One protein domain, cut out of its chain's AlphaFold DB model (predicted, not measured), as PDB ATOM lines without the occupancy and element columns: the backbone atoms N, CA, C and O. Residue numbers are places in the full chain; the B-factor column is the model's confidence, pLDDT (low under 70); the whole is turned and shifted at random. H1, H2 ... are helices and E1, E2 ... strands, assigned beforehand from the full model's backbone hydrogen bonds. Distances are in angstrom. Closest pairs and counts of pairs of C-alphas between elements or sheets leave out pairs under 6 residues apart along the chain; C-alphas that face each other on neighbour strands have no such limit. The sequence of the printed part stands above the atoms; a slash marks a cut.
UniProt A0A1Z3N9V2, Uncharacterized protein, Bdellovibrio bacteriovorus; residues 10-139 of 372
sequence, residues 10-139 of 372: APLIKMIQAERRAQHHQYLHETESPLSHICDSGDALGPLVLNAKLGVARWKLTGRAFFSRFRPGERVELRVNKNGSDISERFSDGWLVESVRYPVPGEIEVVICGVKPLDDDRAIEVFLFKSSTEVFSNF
ATOM      1  N   ALA A  10      -6.242 -15.020 202.888       81.69
ATOM      2  CA  ALA A  10      -5.210 -14.575 203.816       81.69
ATOM      3  C   ALA A  10      -3.829 -15.176 203.483       81.69
ATOM      4  O   ALA A  10      -2.872 -14.400 203.389       81.69
ATOM      5  N   PRO A  11      -3.691 -16.489 203.198       79.56
ATOM      6  CA  PRO A  11      -2.435 -17.074 202.729       79.56
ATOM      7  C   PRO A  11      -1.929 -16.460 201.419       79.56
ATOM      8  O   PRO A  11      -0.743 -16.151 201.313       79.56
ATOM      9  N   LEU A  12      -2.819 -16.219 200.447       80.75
ATOM     10  CA  LEU A  12      -2.448 -15.618 199.160       80.75
ATOM     11  C   LEU A  12      -1.932 -14.187 199.324       80.75
ATOM     12  O   LEU A  12      -0.882 -13.839 198.788       80.75
ATOM     13  N   ILE A  13      -2.643 -13.364 200.100       86.00
ATOM     14  CA  ILE A  13      -2.235 -11.987 200.395       86.00
ATOM     15  C   ILE A  13      -0.899 -11.986 201.140       86.00
ATOM     16  O   ILE A  13      -0.015 -11.207 200.790       86.00
ATOM     17  N   LYS A  14      -0.716 -12.876 202.123       86.06
ATOM     18  CA  LYS A  14       0.544 -13.002 202.866       86.06
ATOM     19  C   LYS A  14       1.713 -13.372 201.948       86.06
ATOM     20  O   LYS A  14       2.791 -12.804 202.095       86.06
ATOM     21  N   MET A  15       1.496 -14.269 200.988       83.69
ATOM     22  CA  MET A  15       2.505 -14.645 199.995       83.69
ATOM     23  C   MET A  15       2.867 -13.468 199.076       83.69
ATOM     24  O   MET A  15       4.047 -13.177 198.910       83.69
ATOM     25  N   ILE A  16       1.881 -12.732 198.549       86.50
ATOM     26  CA  ILE A  16       2.148 -11.543 197.716       86.50
ATOM     27  C   ILE A  16       2.867 -10.452 198.525       86.50
ATOM     28  O   ILE A  16       3.752  -9.774 198.011       86.50
ATOM     29  N   GLN A  17       2.522 -10.280 199.804       88.25
ATOM     30  CA  GLN A  17       3.212  -9.340 200.691       88.25
ATOM     31  C   GLN A  17       4.664  -9.747 200.965       88.25
ATOM     32  O   GLN A  17       5.521  -8.869 201.032       88.25
ATOM     33  N   ALA A  18       4.940 -11.044 201.132       86.62
ATOM     34  CA  ALA A  18       6.300 -11.553 201.281       86.62
ATOM     35  C   ALA A  18       7.124 -11.292 200.012       86.62
ATOM     36  O   ALA A  18       8.196 -10.699 200.110       86.62
ATOM     37  N   GLU A  19       6.574 -11.615 198.837       86.25
ATOM     38  CA  GLU A  19       7.205 -11.327 197.542       86.25
ATOM     39  C   GLU A  19       7.477  -9.830 197.370       86.25
ATOM     40  O   GLU A  19       8.587  -9.434 197.030       86.25
ATOM     41  N   ARG A  20       6.502  -8.973 197.702       88.19
ATOM     42  CA  ARG A  20       6.666  -7.513 197.646       88.19
ATOM     43  C   ARG A  20       7.821  -7.025 198.523       88.19
ATOM     44  O   ARG A  20       8.567  -6.151 198.100       88.19
ATOM     45  N   ARG A  21       7.953  -7.547 199.748       88.62
ATOM     46  CA  ARG A  21       9.041  -7.160 200.666       88.62
ATOM     47  C   ARG A  21      10.399  -7.609 200.138       88.62
ATOM     48  O   ARG A  21      11.332  -6.818 200.173       88.62
ATOM     49  N   ALA A  22      10.491  -8.835 199.628       87.31
ATOM     50  CA  ALA A  22      11.726  -9.360 199.058       87.31
ATOM     51  C   ALA A  22      12.164  -8.561 197.819       87.31
ATOM     52  O   ALA A  22      13.306  -8.117 197.758       87.31
ATOM     53  N   GLN A  23      11.237  -8.269 196.900       86.88
ATOM     54  CA  GLN A  23      11.490  -7.405 195.740       86.88
ATOM     55  C   GLN A  23      11.929  -5.995 196.150       86.88
ATOM     56  O   GLN A  23      12.846  -5.440 195.556       86.88
ATOM     57  N   HIS A  24      11.305  -5.417 197.183       89.19
ATOM     58  CA  HIS A  24      11.701  -4.108 197.699       89.19
ATOM     59  C   HIS A  24      13.109  -4.132 198.309       89.19
ATOM     60  O   HIS A  24      13.901  -3.236 198.044       89.19
ATOM     61  N   HIS A  25      13.447  -5.165 199.086       88.81
ATOM     62  CA  HIS A  25      14.796  -5.330 199.634       88.81
ATOM     63  C   HIS A  25      15.842  -5.493 198.527       88.81
ATOM     64  O   HIS A  25      16.894  -4.866 198.604       88.81
ATOM     65  N   GLN A  26      15.549  -6.283 197.490       87.94
ATOM     66  CA  GLN A  26      16.427  -6.413 196.330       87.94
ATOM     67  C   GLN A  26      16.600  -5.069 195.612       87.94
ATOM     68  O   GLN A  26      17.724  -4.668 195.341       87.94
ATOM     69  N   TYR A  27      15.512  -4.335 195.377       90.25
ATOM     70  CA  TYR A  27      15.559  -3.000 194.778       90.25
ATOM     71  C   TYR A  27      16.420  -2.019 195.600       90.25
ATOM     72  O   TYR A  27      17.223  -1.278 195.032       90.25
ATOM     73  N   LEU A  28      16.296  -2.015 196.934       90.81
ATOM     74  CA  LEU A  28      17.149  -1.195 197.801       90.81
ATOM     75  C   LEU A  28      18.615  -1.618 197.691       90.81
ATOM     76  O   LEU A  28      19.469  -0.775 197.452       90.81
ATOM     77  N   HIS A  29      18.894  -2.920 197.769       90.19
ATOM     78  CA  HIS A  29      20.247  -3.446 197.614       90.19
ATOM     79  C   HIS A  29      20.870  -3.034 196.272       90.19
ATOM     80  O   HIS A  29      22.005  -2.571 196.245       90.19
ATOM     81  N   GLU A  30      20.139  -3.163 195.163       90.88
ATOM     82  CA  GLU A  30      20.605  -2.761 193.831       90.88
ATOM     83  C   GLU A  30      20.859  -1.247 193.757       90.88
ATOM     84  O   GLU A  30      21.899  -0.823 193.262       90.88
ATOM     85  N   THR A  31      19.946  -0.421 194.276       91.62
ATOM     86  CA  THR A  31      20.043   1.048 194.165       91.62
ATOM     87  C   THR A  31      21.027   1.701 195.138       91.62
ATOM     88  O   THR A  31      21.508   2.802 194.853       91.62
ATOM     89  N   GLU A  32      21.341   1.042 196.252       92.38
ATOM     90  CA  GLU A  32      22.338   1.474 197.243       92.38
ATOM     91  C   GLU A  32      23.731   0.872 196.991       92.38
ATOM     92  O   GLU A  32      24.714   1.341 197.569       92.38
ATOM     93  N   SER A  33      23.836  -0.136 196.115       94.44
ATOM     94  CA  SER A  33      25.116  -0.723 195.708       94.44
ATOM     95  C   SER A  33      25.952   0.240 194.857       94.44
ATOM     96  O   SER A  33      25.393   1.072 194.133       94.44
ATOM     97  N   PRO A  34      27.293   0.102 194.879       96.12
ATOM     98  CA  PRO A  34      28.160   0.881 194.008       96.12
ATOM     99  C   PRO A  34      27.843   0.672 192.516       96.12
ATOM    100  O   PRO A  34      27.598  -0.460 192.087       96.12
ATOM    101  N   LEU A  35      27.867   1.751 191.726       94.69
ATOM    102  CA  LEU A  35      27.582   1.746 190.287       94.69
ATOM    103  C   LEU A  35      28.539   0.819 189.535       94.69
ATOM    104  O   LEU A  35      28.080   0.042 188.700       94.69
ATOM    105  N   SER A  36      29.832   0.853 189.869       92.38
ATOM    106  CA  SER A  36      30.843  -0.061 189.324       92.38
ATOM    107  C   SER A  36      30.430  -1.532 189.471       92.38
ATOM    108  O   SER A  36      30.367  -2.268 188.490       92.38
ATOM    109  N   HIS A  37      30.033  -1.935 190.677       93.25
ATOM    110  CA  HIS A  37      29.649  -3.309 190.988       93.25
ATOM    111  C   HIS A  37      28.353  -3.740 190.287       93.25
ATOM    112  O   HIS A  37      28.292  -4.819 189.698       93.25
ATOM    113  N   ILE A  38      27.311  -2.906 190.337       93.50
ATOM    114  CA  ILE A  38      25.986  -3.270 189.816       93.50
ATOM    115  C   ILE A  38      25.920  -3.215 188.277       93.50
ATOM    116  O   ILE A  38      25.116  -3.918 187.658       93.50
ATOM    117  N   CYS A  39      26.784  -2.414 187.640       92.31
ATOM    118  CA  CYS A  39      26.965  -2.431 186.187       92.31
ATOM    119  C   CYS A  39      27.771  -3.658 185.740       92.31
ATOM    120  O   CYS A  39      27.397  -4.287 184.751       92.31
ATOM    121  N   ASP A  40      28.807  -4.050 186.490       90.50
ATOM    122  CA  ASP A  40      29.590  -5.262 186.210       90.50
ATOM    123  C   ASP A  40      28.747  -6.540 186.351       90.50
ATOM    124  O   ASP A  40      28.854  -7.458 185.532       90.50
ATOM    125  N   SER A  41      27.852  -6.599 187.347       88.69
ATOM    126  CA  SER A  41      26.887  -7.701 187.471       88.69
ATOM    127  C   SER A  41      25.834  -7.678 186.354       88.69
ATOM    128  O   SER A  41      25.276  -8.724 186.005       88.69
ATOM    129  N   GLY A  42      25.585  -6.511 185.754       88.88
ATOM    130  CA  GLY A  42      24.580  -6.270 184.720       88.88
ATOM    131  C   GLY A  42      23.165  -6.037 185.260       88.88
ATOM    132  O   GLY A  42      22.212  -6.080 184.475       88.88
ATOM    133  N   ASP A  43      23.009  -5.834 186.571       90.19
ATOM    134  CA  ASP A  43      21.719  -5.520 187.204       90.19
ATOM    135  C   ASP A  43      21.321  -4.049 186.994       90.19
ATOM    136  O   ASP A  43      20.130  -3.731 186.929       90.19
ATOM    137  N   ALA A  44      22.305  -3.177 186.755       94.44
ATOM    138  CA  ALA A  44      22.110  -1.895 186.089       94.44
ATOM    139  C   ALA A  44      22.826  -1.866 184.734       94.44
ATOM    140  O   ALA A  44      23.754  -2.632 184.473       94.44
ATOM    141  N   LEU A  45      22.392  -0.964 183.856       95.81
ATOM    142  CA  LEU A  45      23.039  -0.717 182.573       95.81
ATOM    143  C   LEU A  45      23.510   0.730 182.500       95.81
ATOM    144  O   LEU A  45      22.702   1.656 182.439       95.81
ATOM    145  N   GLY A  46      24.820   0.916 182.444       93.50
ATOM    146  CA  GLY A  46      25.437   2.213 182.242       93.50
ATOM    147  C   GLY A  46      26.957   2.158 182.369       93.50
ATOM    148  O   GLY A  46      27.509   1.078 182.575       93.50
ATOM    149  N   PRO A  47      27.628   3.307 182.220       94.56
ATOM    150  CA  PRO A  47      27.036   4.606 181.895       94.56
ATOM    151  C   PRO A  47      26.476   4.665 180.462       94.56
ATOM    152  O   PRO A  47      27.046   4.115 179.517       94.56
ATOM    153  N   LEU A  48      25.338   5.341 180.296       95.31
ATOM    154  CA  LEU A  48      24.723   5.653 179.005       95.31
ATOM    155  C   LEU A  48      24.511   7.159 178.890       95.31
ATOM    156  O   LEU A  48      24.130   7.815 179.848       95.31
ATOM    157  N   VAL A  49      24.673   7.710 177.696       94.19
ATOM    158  CA  VAL A  49      24.377   9.112 177.409       94.19
ATOM    159  C   VAL A  49      22.965   9.219 176.856       94.19
ATOM    160  O   VAL A  49      22.665   8.660 175.798       94.19
ATOM    161  N   LEU A  50      22.109   9.965 177.549       88.94
ATOM    162  CA  LEU A  50      20.807  10.397 177.051       88.94
ATOM    163  C   LEU A  50      21.032  11.473 175.977       88.94
ATOM    164  O   LEU A  50      21.254  12.635 176.303       88.94
ATOM    165  N   ASN A  51      21.066  11.084 174.700       80.19
ATOM    166  CA  ASN A  51      21.633  11.929 173.640       80.19
ATOM    167  C   ASN A  51      20.623  12.487 172.635       80.19
ATOM    168  O   ASN A  51      20.919  13.486 171.984       80.19
ATOM    169  N   ALA A  52      19.462  11.852 172.462       83.06
ATOM    170  CA  ALA A  52      18.501  12.284 171.456       83.06
ATOM    171  C   ALA A  52      17.053  12.059 171.889       83.06
ATOM    172  O   ALA A  52      16.628  10.944 172.212       83.06
ATOM    173  N   LYS A  53      16.273  13.134 171.798       87.00
ATOM    174  CA  LYS A  53      14.820  13.111 171.918       87.00
ATOM    175  C   LYS A  53      14.222  12.617 170.603       87.00
ATOM    176  O   LYS A  53      14.321  13.278 169.575       87.00
ATOM    177  N   LEU A  54      13.608  11.438 170.632       88.00
ATOM    178  CA  LEU A  54      12.925  10.833 169.482       88.00
ATOM    179  C   LEU A  54      11.422  11.161 169.450       88.00
ATOM    180  O   LEU A  54      10.734  10.818 168.491       88.00
ATOM    181  N   GLY A  55      10.897  11.777 170.512       85.19
ATOM    182  CA  GLY A  55       9.503  12.193 170.661       85.19
ATOM    183  C   GLY A  55       9.250  12.830 172.030       85.19
ATOM    184  O   GLY A  55      10.172  12.977 172.828       85.19
ATOM    185  N   VAL A  56       7.998  13.194 172.330       82.31
ATOM    186  CA  VAL A  56       7.623  13.921 173.568       82.31
ATOM    187  C   VAL A  56       8.123  13.224 174.840       82.31
ATOM    188  O   VAL A  56       8.693  13.871 175.713       82.31
ATOM    189  N   ALA A  57       7.964  11.905 174.912       88.31
ATOM    190  CA  ALA A  57       8.426  11.072 176.017       88.31
ATOM    191  C   ALA A  57       9.133   9.823 175.476       88.31
ATOM    192  O   ALA A  57       8.879   8.707 175.917       88.31
ATOM    193  N   ARG A  58       9.974  10.000 174.452       92.31
ATOM    194  CA  ARG A  58      10.703   8.913 173.796       92.31
ATOM    195  C   ARG A  58      12.140   9.343 173.563       92.31
ATOM    196  O   ARG A  58      12.374  10.363 172.916       92.31
ATOM    197  N   TRP A  59      13.082   8.569 174.078       92.75
ATOM    198  CA  TRP A  59      14.485   8.954 174.145       92.75
ATOM    199  C   TRP A  59      15.391   7.822 173.704       92.75
ATOM    200  O   TRP A  59      15.123   6.651 173.973       92.75
ATOM    201  N   LYS A  60      16.478   8.196 173.038       93.50
ATOM    202  CA  LYS A  60      17.592   7.316 172.721       93.50
ATOM    203  C   LYS A  60      18.709   7.537 173.735       93.50
ATOM    204  O   LYS A  60      19.054   8.672 174.064       93.50
ATOM    205  N   LEU A  61      19.257   6.425 174.206       94.88
ATOM    206  CA  LEU A  61      20.430   6.356 175.058       94.88
ATOM    207  C   LEU A  61      21.508   5.548 174.351       94.88
ATOM    208  O   LEU A  61      21.212   4.518 173.741       94.88
ATOM    209  N   THR A  62      22.756   5.987 174.449       95.75
ATOM    210  CA  THR A  62      23.896   5.277 173.857       95.75
ATOM    211  C   THR A  62      25.050   5.187 174.829       95.75
ATOM    212  O   THR A  62      25.348   6.161 175.511       95.75
ATOM    213  N   GLY A  63      25.758   4.069 174.840       94.88
ATOM    214  CA  GLY A  63      26.985   3.939 175.616       94.88
ATOM    215  C   GLY A  63      27.770   2.704 175.217       94.88
ATOM    216  O   GLY A  63      27.549   2.137 174.143       94.88
ATOM    217  N   ARG A  64      28.691   2.292 176.085       93.50
ATOM    218  CA  ARG A  64      29.511   1.099 175.871       93.50
ATOM    219  C   ARG A  64      29.029  -0.039 176.755       93.50
ATOM    220  O   ARG A  64      29.073   0.072 177.972       93.50
ATOM    221  N   ALA A  65      28.593  -1.127 176.131       89.44
ATOM    222  CA  ALA A  65      28.268  -2.376 176.805       89.44
ATOM    223  C   ALA A  65      28.284  -3.523 175.789       89.44
ATOM    224  O   ALA A  65      27.802  -3.376 174.666       89.44
ATOM    225  N   PHE A  66      28.803  -4.683 176.190       84.88
ATOM    226  CA  PHE A  66      28.783  -5.888 175.351       84.88
ATOM    227  C   PHE A  66      27.456  -6.639 175.424       84.88
ATOM    228  O   PHE A  66      27.076  -7.331 174.483       84.88
ATOM    229  N   PHE A  67      26.756  -6.513 176.547       86.94
ATOM    230  CA  PHE A  67      25.454  -7.115 176.746       86.94
ATOM    231  C   PHE A  67      24.618  -6.244 177.680       86.94
ATOM    232  O   PHE A  67      25.126  -5.430 178.443       86.94
ATOM    233  N   SER A  68      23.314  -6.455 177.630       90.62
ATOM    234  CA  SER A  68      22.347  -5.894 178.557       90.62
ATOM    235  C   SER A  68      21.457  -7.022 179.045       90.62
ATOM    236  O   SER A  68      21.110  -7.921 178.268       90.62
ATOM    237  N   ARG A  69      21.067  -6.990 180.322       91.00
ATOM    238  CA  ARG A  69      19.989  -7.840 180.845       91.00
ATOM    239  C   ARG A  69      18.605  -7.273 180.519       91.00
ATOM    240  O   ARG A  69      17.644  -8.034 180.511       91.00
ATOM    241  N   PHE A  70      18.520  -5.990 180.160       91.56
ATOM    242  CA  PHE A  70      17.257  -5.309 179.906       91.56
ATOM    243  C   PHE A  70      16.627  -5.702 178.568       91.56
ATOM    244  O   PHE A  70      17.324  -5.907 177.566       91.56
ATOM    245  N   ARG A  71      15.299  -5.819 178.525       88.31
ATOM    246  CA  ARG A  71      14.550  -6.276 177.341       88.31
ATOM    247  C   ARG A  71      13.369  -5.360 177.009       88.31
ATOM    248  O   ARG A  71      12.811  -4.733 177.909       88.31
ATOM    249  N   PRO A  72      12.939  -5.308 175.732       86.06
ATOM    250  CA  PRO A  72      11.738  -4.582 175.335       86.06
ATOM    251  C   PRO A  72      10.526  -4.896 176.221       86.06
ATOM    252  O   PRO A  72      10.142  -6.048 176.427       86.06
ATOM    253  N   GLY A  73       9.903  -3.840 176.727       81.12
ATOM    254  CA  GLY A  73       8.734  -3.864 177.583       81.12
ATOM    255  C   GLY A  73       9.018  -3.969 179.083       81.12
ATOM    256  O   GLY A  73       8.053  -4.037 179.849       81.12
ATOM    257  N   GLU A  74      10.281  -3.989 179.509       86.44
ATOM    258  CA  GLU A  74      10.639  -3.858 180.921       86.44
ATOM    259  C   GLU A  74      10.489  -2.419 181.409       86.44
ATOM    260  O   GLU A  74      10.770  -1.467 180.678       86.44
ATOM    261  N   ARG A  75      10.033  -2.271 182.657       89.75
ATOM    262  CA  ARG A  75       9.925  -0.974 183.330       89.75
ATOM    263  C   ARG A  75      11.255  -0.618 183.970       89.75
ATOM    264  O   ARG A  75      11.794  -1.415 184.741       89.75
ATOM    265  N   VAL A  76      11.742   0.574 183.662       93.25
ATOM    266  CA  VAL A  76      13.039   1.058 184.127       93.25
ATOM    267  C   VAL A  76      12.928   2.446 184.741       93.25
ATOM    268  O   VAL A  76      12.027   3.231 184.432       93.25
ATOM    269  N   GLU A  77      13.851   2.733 185.647       93.56
ATOM    270  CA  GLU A  77      14.129   4.081 186.124       93.56
ATOM    271  C   GLU A  77      15.523   4.517 185.668       93.56
ATOM    272  O   GLU A  77      16.437   3.705 185.515       93.56
ATOM    273  N   LEU A  78      15.652   5.814 185.410       93.88
ATOM    274  CA  LEU A  78      16.905   6.480 185.124       93.88
ATOM    275  C   LEU A  78      17.491   6.987 186.431       93.88
ATOM    276  O   LEU A  78      16.826   7.684 187.208       93.88
ATOM    277  N   ARG A  79      18.756   6.663 186.650       94.44
ATOM    278  CA  ARG A  79      19.538   7.132 187.785       94.44
ATOM    279  C   ARG A  79      20.783   7.841 187.280       94.44
ATOM    280  O   ARG A  79      21.256   7.547 186.188       94.44
ATOM    281  N   VAL A  80      21.291   8.783 188.054       94.38
ATOM    282  CA  VAL A  80      22.532   9.507 187.763       94.38
ATOM    283  C   VAL A  80      23.531   9.246 188.874       94.38
ATOM    284  O   VAL A  80      23.174   8.786 189.960       94.38
ATOM    285  N   ASN A  81      24.794   9.528 188.593       94.00
ATOM    286  CA  ASN A  81      25.822   9.528 189.612       94.00
ATOM    287  C   ASN A  81      25.525  10.616 190.662       94.00
ATOM    288  O   ASN A  81      25.347  11.785 190.317       94.00
ATOM    289  N   LYS A  82      25.514  10.238 191.943       91.44
ATOM    290  CA  LYS A  82      25.328  11.161 193.058       91.44
ATOM    291  C   LYS A  82      26.625  11.910 193.342       91.44
ATOM    292  O   LYS A  82      27.538  11.360 193.960       91.44
ATOM    293  N   ASN A  83      26.695  13.182 192.955       86.12
ATOM    294  CA  ASN A  83      27.824  14.086 193.234       86.12
ATOM    295  C   ASN A  83      29.217  13.546 192.830       86.12
ATOM    296  O   ASN A  83      30.205  13.826 193.507       86.12
ATOM    297  N   GLY A  84      29.317  12.759 191.757       82.62
ATOM    298  CA  GLY A  84      30.583  12.158 191.310       82.62
ATOM    299  C   GLY A  84      31.071  10.978 192.166       82.62
ATOM    300  O   GLY A  84      32.227  10.579 192.043       82.62
ATOM    301  N   SER A  85      30.226  10.433 193.047       91.50
ATOM    302  CA  SER A  85      30.516   9.230 193.837       91.50
ATOM    303  C   SER A  85      30.166   7.949 193.078       91.50
ATOM    304  O   SER A  85      29.448   7.973 192.093       91.50
ATOM    305  N   ASP A  86      30.596   6.786 193.552       93.06
ATOM    306  CA  ASP A  86      30.172   5.510 192.957       93.06
ATOM    307  C   ASP A  86      28.735   5.115 193.365       93.06
ATOM    308  O   ASP A  86      28.376   3.951 193.331       93.06
ATOM    309  N   ILE A  87      27.902   6.058 193.813       94.25
ATOM    310  CA  ILE A  87      26.536   5.804 194.284       94.25
ATOM    311  C   ILE A  87      25.553   6.477 193.337       94.25
ATOM    312  O   ILE A  87      25.768   7.597 192.875       94.25
ATOM    313  N   SER A  88      24.440   5.803 193.072       94.81
ATOM    314  CA  SER A  88      23.387   6.322 192.208       94.81
ATOM    315  C   SER A  88      22.334   7.129 192.979       94.81
ATOM    316  O   SER A  88      21.945   6.774 194.093       94.81
ATOM    317  N   GLU A  89      21.775   8.166 192.362       94.62
ATOM    318  CA  GLU A  89      20.541   8.816 192.810       94.62
ATOM    319  C   GLU A  89      19.476   8.806 191.712       94.62
ATOM    320  O   GLU A  89      19.783   8.788 190.518       94.62
ATOM    321  N   ARG A  90      18.200   8.762 192.109       93.56
ATOM    322  CA  ARG A  90      17.096   8.692 191.150       93.56
ATOM    323  C   ARG A  90      17.001  10.005 190.375       93.56
ATOM    324  O   ARG A  90      16.840  11.060 190.976       93.56
ATOM    325  N   PHE A  91      17.003   9.904 189.049       91.56
ATOM    326  CA  PHE A  91      16.810  11.034 188.145       91.56
ATOM    327  C   PHE A  91      15.386  11.077 187.586       91.56
ATOM    328  O   PHE A  91      14.728  12.112 187.628       91.56
ATOM    329  N   SER A  92      14.879   9.947 187.084       91.25
ATOM    330  CA  SER A  92      13.539   9.873 186.495       91.25
ATOM    331  C   SER A  92      12.981   8.452 186.526       91.25
ATOM    332  O   SER A  92      13.732   7.487 186.453       91.25
ATOM    333  N   ASP A  93      11.661   8.295 186.604       90.56
ATOM    334  CA  ASP A  93      10.982   6.998 186.675       90.56
ATOM    335  C   ASP A  93       9.847   6.864 185.648       90.56
ATOM    336  O   ASP A  93       9.523   7.791 184.903       90.56
ATOM    337  N   GLY A  94       9.241   5.676 185.591       88.50
ATOM    338  CA  GLY A  94       8.070   5.433 184.745       88.50
ATOM    339  C   GLY A  94       8.392   5.218 183.266       88.50
ATOM    340  O   GLY A  94       7.521   5.435 182.419       88.50
ATOM    341  N   TRP A  95       9.608   4.768 182.959       91.94
ATOM    342  CA  TRP A  95      10.053   4.469 181.603       91.94
ATOM    343  C   TRP A  95       9.847   2.994 181.261       91.94
ATOM    344  O   TRP A  95       9.814   2.120 182.130       91.94
ATOM    345  N   LEU A  96       9.705   2.712 179.974       92.06
ATOM    346  CA  LEU A  96       9.669   1.386 179.380       92.06
ATOM    347  C   LEU A  96      10.800   1.276 178.368       92.06
ATOM    348  O   LEU A  96      10.985   2.172 177.548       92.06
ATOM    349  N   VAL A  97      11.521   0.162 178.386       93.00
ATOM    350  CA  VAL A  97      12.465  -0.167 177.315       93.00
ATOM    351  C   VAL A  97      11.664  -0.478 176.058       93.00
ATOM    352  O   VAL A  97      10.842  -1.385 176.049       93.00
ATOM    353  N   GLU A  98      11.887   0.261 174.984       92.00
ATOM    354  CA  GLU A  98      11.253   0.019 173.689       92.00
ATOM    355  C   GLU A  98      12.118  -0.910 172.832       92.00
ATOM    356  O   GLU A  98      11.627  -1.888 172.273       92.00
ATOM    357  N   SER A  99      13.426  -0.655 172.775       92.00
ATOM    358  CA  SER A  99      14.372  -1.487 172.025       92.00
ATOM    359  C   SER A  99      15.767  -1.459 172.631       92.00
ATOM    360  O   SER A  99      16.181  -0.432 173.165       92.00
ATOM    361  N   VAL A 100      16.509  -2.555 172.466       94.12
ATOM    362  CA  VAL A 100      17.941  -2.656 172.782       94.12
ATOM    363  C   VAL A 100      18.661  -3.163 171.537       94.12
ATOM    364  O   VAL A 100      18.281  -4.200 170.992       94.12
ATOM    365  N   ARG A 101      19.669  -2.428 171.066       94.19
ATOM    366  CA  ARG A 101      20.438  -2.731 169.852       94.19
ATOM    367  C   ARG A 101      21.935  -2.614 170.114       94.19
ATOM    368  O   ARG A 101      22.354  -1.822 170.948       94.19
ATOM    369  N   TYR A 102      22.719  -3.366 169.348       95.25
ATOM    370  CA  TYR A 102      24.181  -3.307 169.349       95.25
ATOM    371  C   TYR A 102      24.622  -2.887 167.946       95.25
ATOM    372  O   TYR A 102      24.745  -3.748 167.074       95.25
ATOM    373  N   PRO A 103      24.730  -1.574 167.668       93.38
ATOM    374  CA  PRO A 103      25.021  -1.089 166.320       93.38
ATOM    375  C   PRO A 103      26.384  -1.580 165.819       93.38
ATOM    376  O   PRO A 103      26.517  -1.934 164.650       93.38
ATOM    377  N   VAL A 104      27.369  -1.648 166.716       93.50
ATOM    378  CA  VAL A 104      28.697  -2.227 166.494       93.50
ATOM    379  C   VAL A 104      29.156  -2.954 167.766       93.50
ATOM    380  O   VAL A 104      28.624  -2.682 168.847       93.50
ATOM    381  N   PRO A 105      30.128  -3.882 167.682       93.00
ATOM    382  CA  PRO A 105      30.648  -4.575 168.858       93.00
ATOM    383  C   PRO A 105      31.115  -3.610 169.960       93.00
ATOM    384  O   PRO A 105      31.935  -2.729 169.714       93.00
ATOM    385  N   GLY A 106      30.604  -3.804 171.178       90.75
ATOM    386  CA  GLY A 106      30.950  -2.996 172.354       90.75
ATOM    387  C   GLY A 106      30.149  -1.699 172.513       90.75
ATOM    388  O   GLY A 106      30.266  -1.053 173.553       90.75
ATOM    389  N   GLU A 107      29.312  -1.333 171.541       95.19
ATOM    390  CA  GLU A 107      28.363  -0.226 171.662       95.19
ATOM    391  C   GLU A 107      26.943  -0.741 171.869       95.19
ATOM    392  O   GLU A 107      26.531  -1.756 171.303       95.19
ATOM    393  N   ILE A 108      26.174   0.006 172.656       96.12
ATOM    394  CA  ILE A 108      24.771  -0.279 172.913       96.12
ATOM    395  C   ILE A 108      23.921   0.960 172.663       96.12
ATOM    396  O   ILE A 108      24.286   2.085 173.011       96.12
ATOM    397  N   GLU A 109      22.755   0.731 172.077       96.06
ATOM    398  CA  GLU A 109      21.699   1.711 171.914       96.06
ATOM    399  C   GLU A 109      20.430   1.193 172.585       96.06
ATOM    400  O   GLU A 109      19.944   0.101 172.279       96.06
ATOM    401  N   VAL A 110      19.873   1.998 173.483       96.31
ATOM    402  CA  VAL A 110      18.598   1.721 174.137       96.31
ATOM    403  C   VAL A 110      17.623   2.826 173.773       96.31
ATOM    404  O   VAL A 110      17.947   4.005 173.869       96.31
ATOM    405  N   VAL A 111      16.418   2.455 173.358       95.19
ATOM    406  CA  VAL A 111      15.307   3.401 173.224       95.19
ATOM    407  C   VAL A 111      14.369   3.163 174.387       95.19
ATOM    408  O   VAL A 111      13.980   2.020 174.629       95.19
ATOM    409  N   ILE A 112      14.009   4.229 175.095       94.62
ATOM    410  CA  ILE A 112      12.995   4.198 176.146       94.62
ATOM    411  C   ILE A 112      11.816   5.089 175.776       94.62
ATOM    412  O   ILE A 112      11.976   6.125 175.126       94.62
ATOM    413  N   CYS A 113      10.633   4.706 176.236       92.81
ATOM    414  CA  CYS A 113       9.420   5.499 176.131       92.81
ATOM    415  C   CYS A 113       8.743   5.627 177.500       92.81
ATOM    416  O   CYS A 113       8.820   4.731 178.336       92.81
ATOM    417  N   GLY A 114       8.114   6.763 177.766       87.75
ATOM    418  CA  GLY A 114       7.509   7.082 179.053       87.75
ATOM    419  C   GLY A 114       6.250   7.920 178.887       87.75
ATOM    420  O   GLY A 114       5.769   8.147 177.779       87.75
ATOM    421  N   VAL A 115       5.708   8.380 180.013       73.56
ATOM    422  CA  VAL A 115       4.517   9.249 180.042       73.56
ATOM    423  C   VAL A 115       4.844  10.708 180.356       73.56
ATOM    424  O   VAL A 115       4.001  11.575 180.148       73.56
ATOM    425  N   LYS A 116       6.056  10.989 180.844       78.06
ATOM    426  CA  LYS A 116       6.517  12.337 181.188       78.06
ATOM    427  C   LYS A 116       7.652  12.750 180.245       78.06
ATOM    428  O   LYS A 116       8.507  11.911 179.957       78.06
ATOM    429  N   PRO A 117       7.678  13.999 179.755       74.44
ATOM    430  CA  PRO A 117       8.866  14.528 179.099       74.44
ATOM    431  C   PRO A 117      10.023  14.618 180.106       74.44
ATOM    432  O   PRO A 117       9.801  14.744 181.310       74.44
ATOM    433  N   LEU A 118      11.256  14.537 179.606       80.50
ATOM    434  CA  LEU A 118      12.424  15.005 180.351       80.50
ATOM    435  C   LEU A 118      12.624  16.470 179.963       80.50
ATOM    436  O   LEU A 118      12.635  16.781 178.768       80.50
ATOM    437  N   ASP A 119      12.740  17.342 180.961       67.94
ATOM    438  CA  ASP A 119      12.877  18.796 180.783       67.94
ATOM    439  C   ASP A 119      14.342  19.236 180.591       67.94
ATOM    440  O   ASP A 119      14.657  20.417 180.716       67.94
ATOM    441  N   ASP A 120      15.252  18.301 180.291       65.38
ATOM    442  CA  ASP A 120      16.667  18.600 180.062       65.38
ATOM    443  C   ASP A 120      17.097  18.149 178.661       65.38
ATOM    444  O   ASP A 120      17.122  16.957 178.351       65.38
ATOM    445  N   ASP A 121      17.420  19.126 177.810       65.56
ATOM    446  CA  ASP A 121      17.949  18.904 176.460       65.56
ATOM    447  C   ASP A 121      19.480  18.702 176.462       65.56
ATOM    448  O   ASP A 121      20.094  18.547 175.402       65.56
ATOM    449  N   ARG A 122      20.132  18.711 177.634       71.38
ATOM    450  CA  ARG A 122      21.567  18.424 177.746       71.38
ATOM    451  C   ARG A 122      21.821  16.923 177.720       71.38
ATOM    452  O   ARG A 122      21.059  16.125 178.260       71.38
ATOM    453  N   ALA A 123      22.955  16.550 177.132       80.75
ATOM    454  CA  ALA A 123      23.465  15.192 177.222       80.75
ATOM    455  C   ALA A 123      23.813  14.881 178.686       80.75
ATOM    456  O   ALA A 123      24.752  15.455 179.239       80.75
ATOM    457  N   ILE A 124      23.041  13.990 179.305       88.62
ATOM    458  CA  ILE A 124      23.231  13.554 180.691       88.62
ATOM    459  C   ILE A 124      23.678  12.096 180.681       88.62
ATOM    460  O   ILE A 124      23.108  11.264 179.968       88.62
ATOM    461  N   GLU A 125      24.696  11.793 181.482       93.19
ATOM    462  CA  GLU A 125      25.079  10.418 181.775       93.19
ATOM    463  C   GLU A 125      24.096   9.813 182.777       93.19
ATOM    464  O   GLU A 125      23.897  10.333 183.874       93.19
ATOM    465  N   VAL A 126      23.474   8.710 182.386       94.88
ATOM    466  CA  VAL A 126      22.471   7.997 183.162       94.88
ATOM    467  C   VAL A 126      22.782   6.508 183.220       94.88
ATOM    468  O   VAL A 126      23.496   5.944 182.390       94.88
ATOM    469  N   PHE A 127      22.163   5.860 184.192       96.12
ATOM    470  CA  PHE A 127      22.185   4.430 184.421       96.12
ATOM    471  C   PHE A 127      20.744   3.928 184.425       96.12
ATOM    472  O   PHE A 127      19.862   4.534 185.041       96.12
ATOM    473  N   LEU A 128      20.494   2.828 183.723       95.75
ATOM    474  CA  LEU A 128      19.202   2.156 183.697       95.75
ATOM    475  C   LEU A 128      19.135   1.131 184.829       95.75
ATOM    476  O   LEU A 128      19.962   0.227 184.891       95.75
ATOM    477  N   PHE A 129      18.115   1.252 185.675       95.19
ATOM    478  CA  PHE A 129      17.788   0.304 186.740       95.19
ATOM    479  C   PHE A 129      16.383  -0.253 186.525       95.19
ATOM    480  O   PHE A 129      15.528   0.412 185.933       95.19
ATOM    481  N   LYS A 130      16.098  -1.455 187.037       90.81
ATOM    482  CA  LYS A 130      14.715  -1.947 187.102       90.81
ATOM    483  C   LYS A 130      13.905  -1.067 188.054       90.81
ATOM    484  O   LYS A 130      14.354  -0.735 189.147       90.81
ATOM    485  N   SER A 131      12.695  -0.685 187.649       87.19
ATOM    486  CA  SER A 131      11.796   0.049 188.546       87.19
ATOM    487  C   SER A 131      11.299  -0.838 189.688       87.19
ATOM    488  O   SER A 131      11.097  -2.038 189.497       87.19
ATOM    489  N   SER A 132      10.975  -0.229 190.834       81.31
ATOM    490  CA  SER A 132      10.246  -0.923 191.905       81.31
ATOM    491  C   SER A 132       8.947  -1.552 191.371       81.31
ATOM    492  O   SER A 132       8.114  -0.901 190.730       81.31
ATOM    493  N   THR A 133       8.768  -2.842 191.646       72.69
ATOM    494  CA  THR A 133       7.633  -3.663 191.195       72.69
ATOM    495  C   THR A 133       6.442  -3.636 192.156       72.69
ATOM    496  O   THR A 133       5.435  -4.308 191.917       72.69
ATOM    497  N   GLU A 134       6.496  -2.825 193.220       78.25
ATOM    498  CA  GLU A 134       5.468  -2.775 194.270       78.25
ATOM    499  C   GLU A 134       4.058  -2.497 193.746       78.25
ATOM    500  O   GLU A 134       3.073  -2.989 194.305       78.25
ATOM    501  N   VAL A 135       3.957  -1.741 192.650       78.75
ATOM    502  CA  VAL A 135       2.687  -1.401 192.000       78.75
ATOM    503  C   VAL A 135       1.906  -2.660 191.624       78.75
ATOM    504  O   VAL A 135       0.702  -2.730 191.878       78.75
ATOM    505  N   PHE A 136       2.574  -3.673 191.064       81.31
ATOM    506  CA  PHE A 136       1.906  -4.901 190.639       81.31
ATOM    507  C   PHE A 136       1.436  -5.732 191.837       81.31
ATOM    508  O   PHE A 136       0.293  -6.185 191.862       81.31
ATOM    509  N   SER A 137       2.261  -5.858 192.876       85.62
ATOM    510  CA  SER A 137       1.891  -6.569 194.105       85.62
ATOM    511  C   SER A 137       0.712  -5.901 194.824       85.62
ATOM    512  O   SER A 137      -0.219  -6.579 195.260       85.62
ATOM    513  N   ASN A 138       0.696  -4.567 194.895       87.19
ATOM    514  CA  ASN A 138      -0.428  -3.808 195.453       87.19
ATOM    515  C   ASN A 138      -1.700  -3.978 194.617       87.19
ATOM    516  O   ASN A 138      -2.786  -4.167 195.170       87.19
ATOM    517  N   PHE A 139      -1.561  -3.966 193.290       88.12
ATOM    518  CA  PHE A 139      -2.653  -4.266 192.375       88.12
ATOM    519  C   PHE A 139      -3.225  -5.667 192.634       88.12
ATOM    520  O   PHE A 139      -4.430  -5.783 192.847       88.12
TER     521      PHE A 139
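AT A GLANCE: This is residues 10 to 139 of the 372 residues of an uncharacterized protein of Bdellovibrio bacteriovorus (UniProt A0A1Z3N9V2). A closed barrel of six strands has a long helix, H1, reaching away from it like an arm; only the last turns of H1, residues 27 to 32, pack on the barrel, short H2 packs on its outside, and short H3 folds back along H1. The printed part has 130 residues with three named helices and six named strands, in the order H1 H2 E1 E2 E3 E4 E5 E6 H3. Its class is mixed, helices and strands; it is compact, with a radius of gyration of the C-alphas of 15.3 A, and spans 50 by 31 by 29 A.

HOW THE PARTS SIT: H1, residues 10 to 32, touches H3, residues 134 to 139, with residues 16 to 24 alone, at a shallow tilt of 21 degrees, opposite ways; their closest C-alphas, of Arg 20 and Glu 134, are 5.9 A apart. H2, residues 35 to 41, is on the barrel, outside it, at a height over the sheet of 8.5 A. E1, residues 44 to 55, and E2, residues 58 to 64, form an antiparallel hairpin, with N 49 and O 62 2.8 A apart. E3, residues 75 to 81, E4, residues 88 to 101, and E5, residues 107 to 113, are a meander, each the antiparallel neighbour of the one before; N 78 and O 92 are 2.8 A apart, N 96 and O 113 2.7 A. E2 is the antiparallel neighbour of E5, with N 61 and O 110 2.8 A apart, and E2 E3 E4 E5 form a Greek key, four strands in a row of which three, E3 E4 E5, are a meander and the first is the antiparallel neighbour of the fourth. E6, residues 124 to 130, makes a second with E3 to E5, N 79 and O 127 at 2.9 A, and is antiparallel to E1, N 126 and O 48 at 2.8 A. In H1, H2 and H3 every O i to N i+4 pair is within hydrogen-bond range.

IN THESE COORDINATES: H1 runs 32.6 A from C-alpha 10 at (-5.210, -14.575, 203.816). E1, 24.4 A long, bends by 87 degrees at residue 47, and E4, 24.3 A, by 96 degrees at residue 94. H3 ends with C-alpha 139 at (-2.653, -4.266, 192.375).

THE WHOLE: The two C-alphas farthest apart, of Ala 10 and Val 104, are 51.9 A apart. The printed part has no cut and no long link. Residues 119 to 121 have pLDDT under 70.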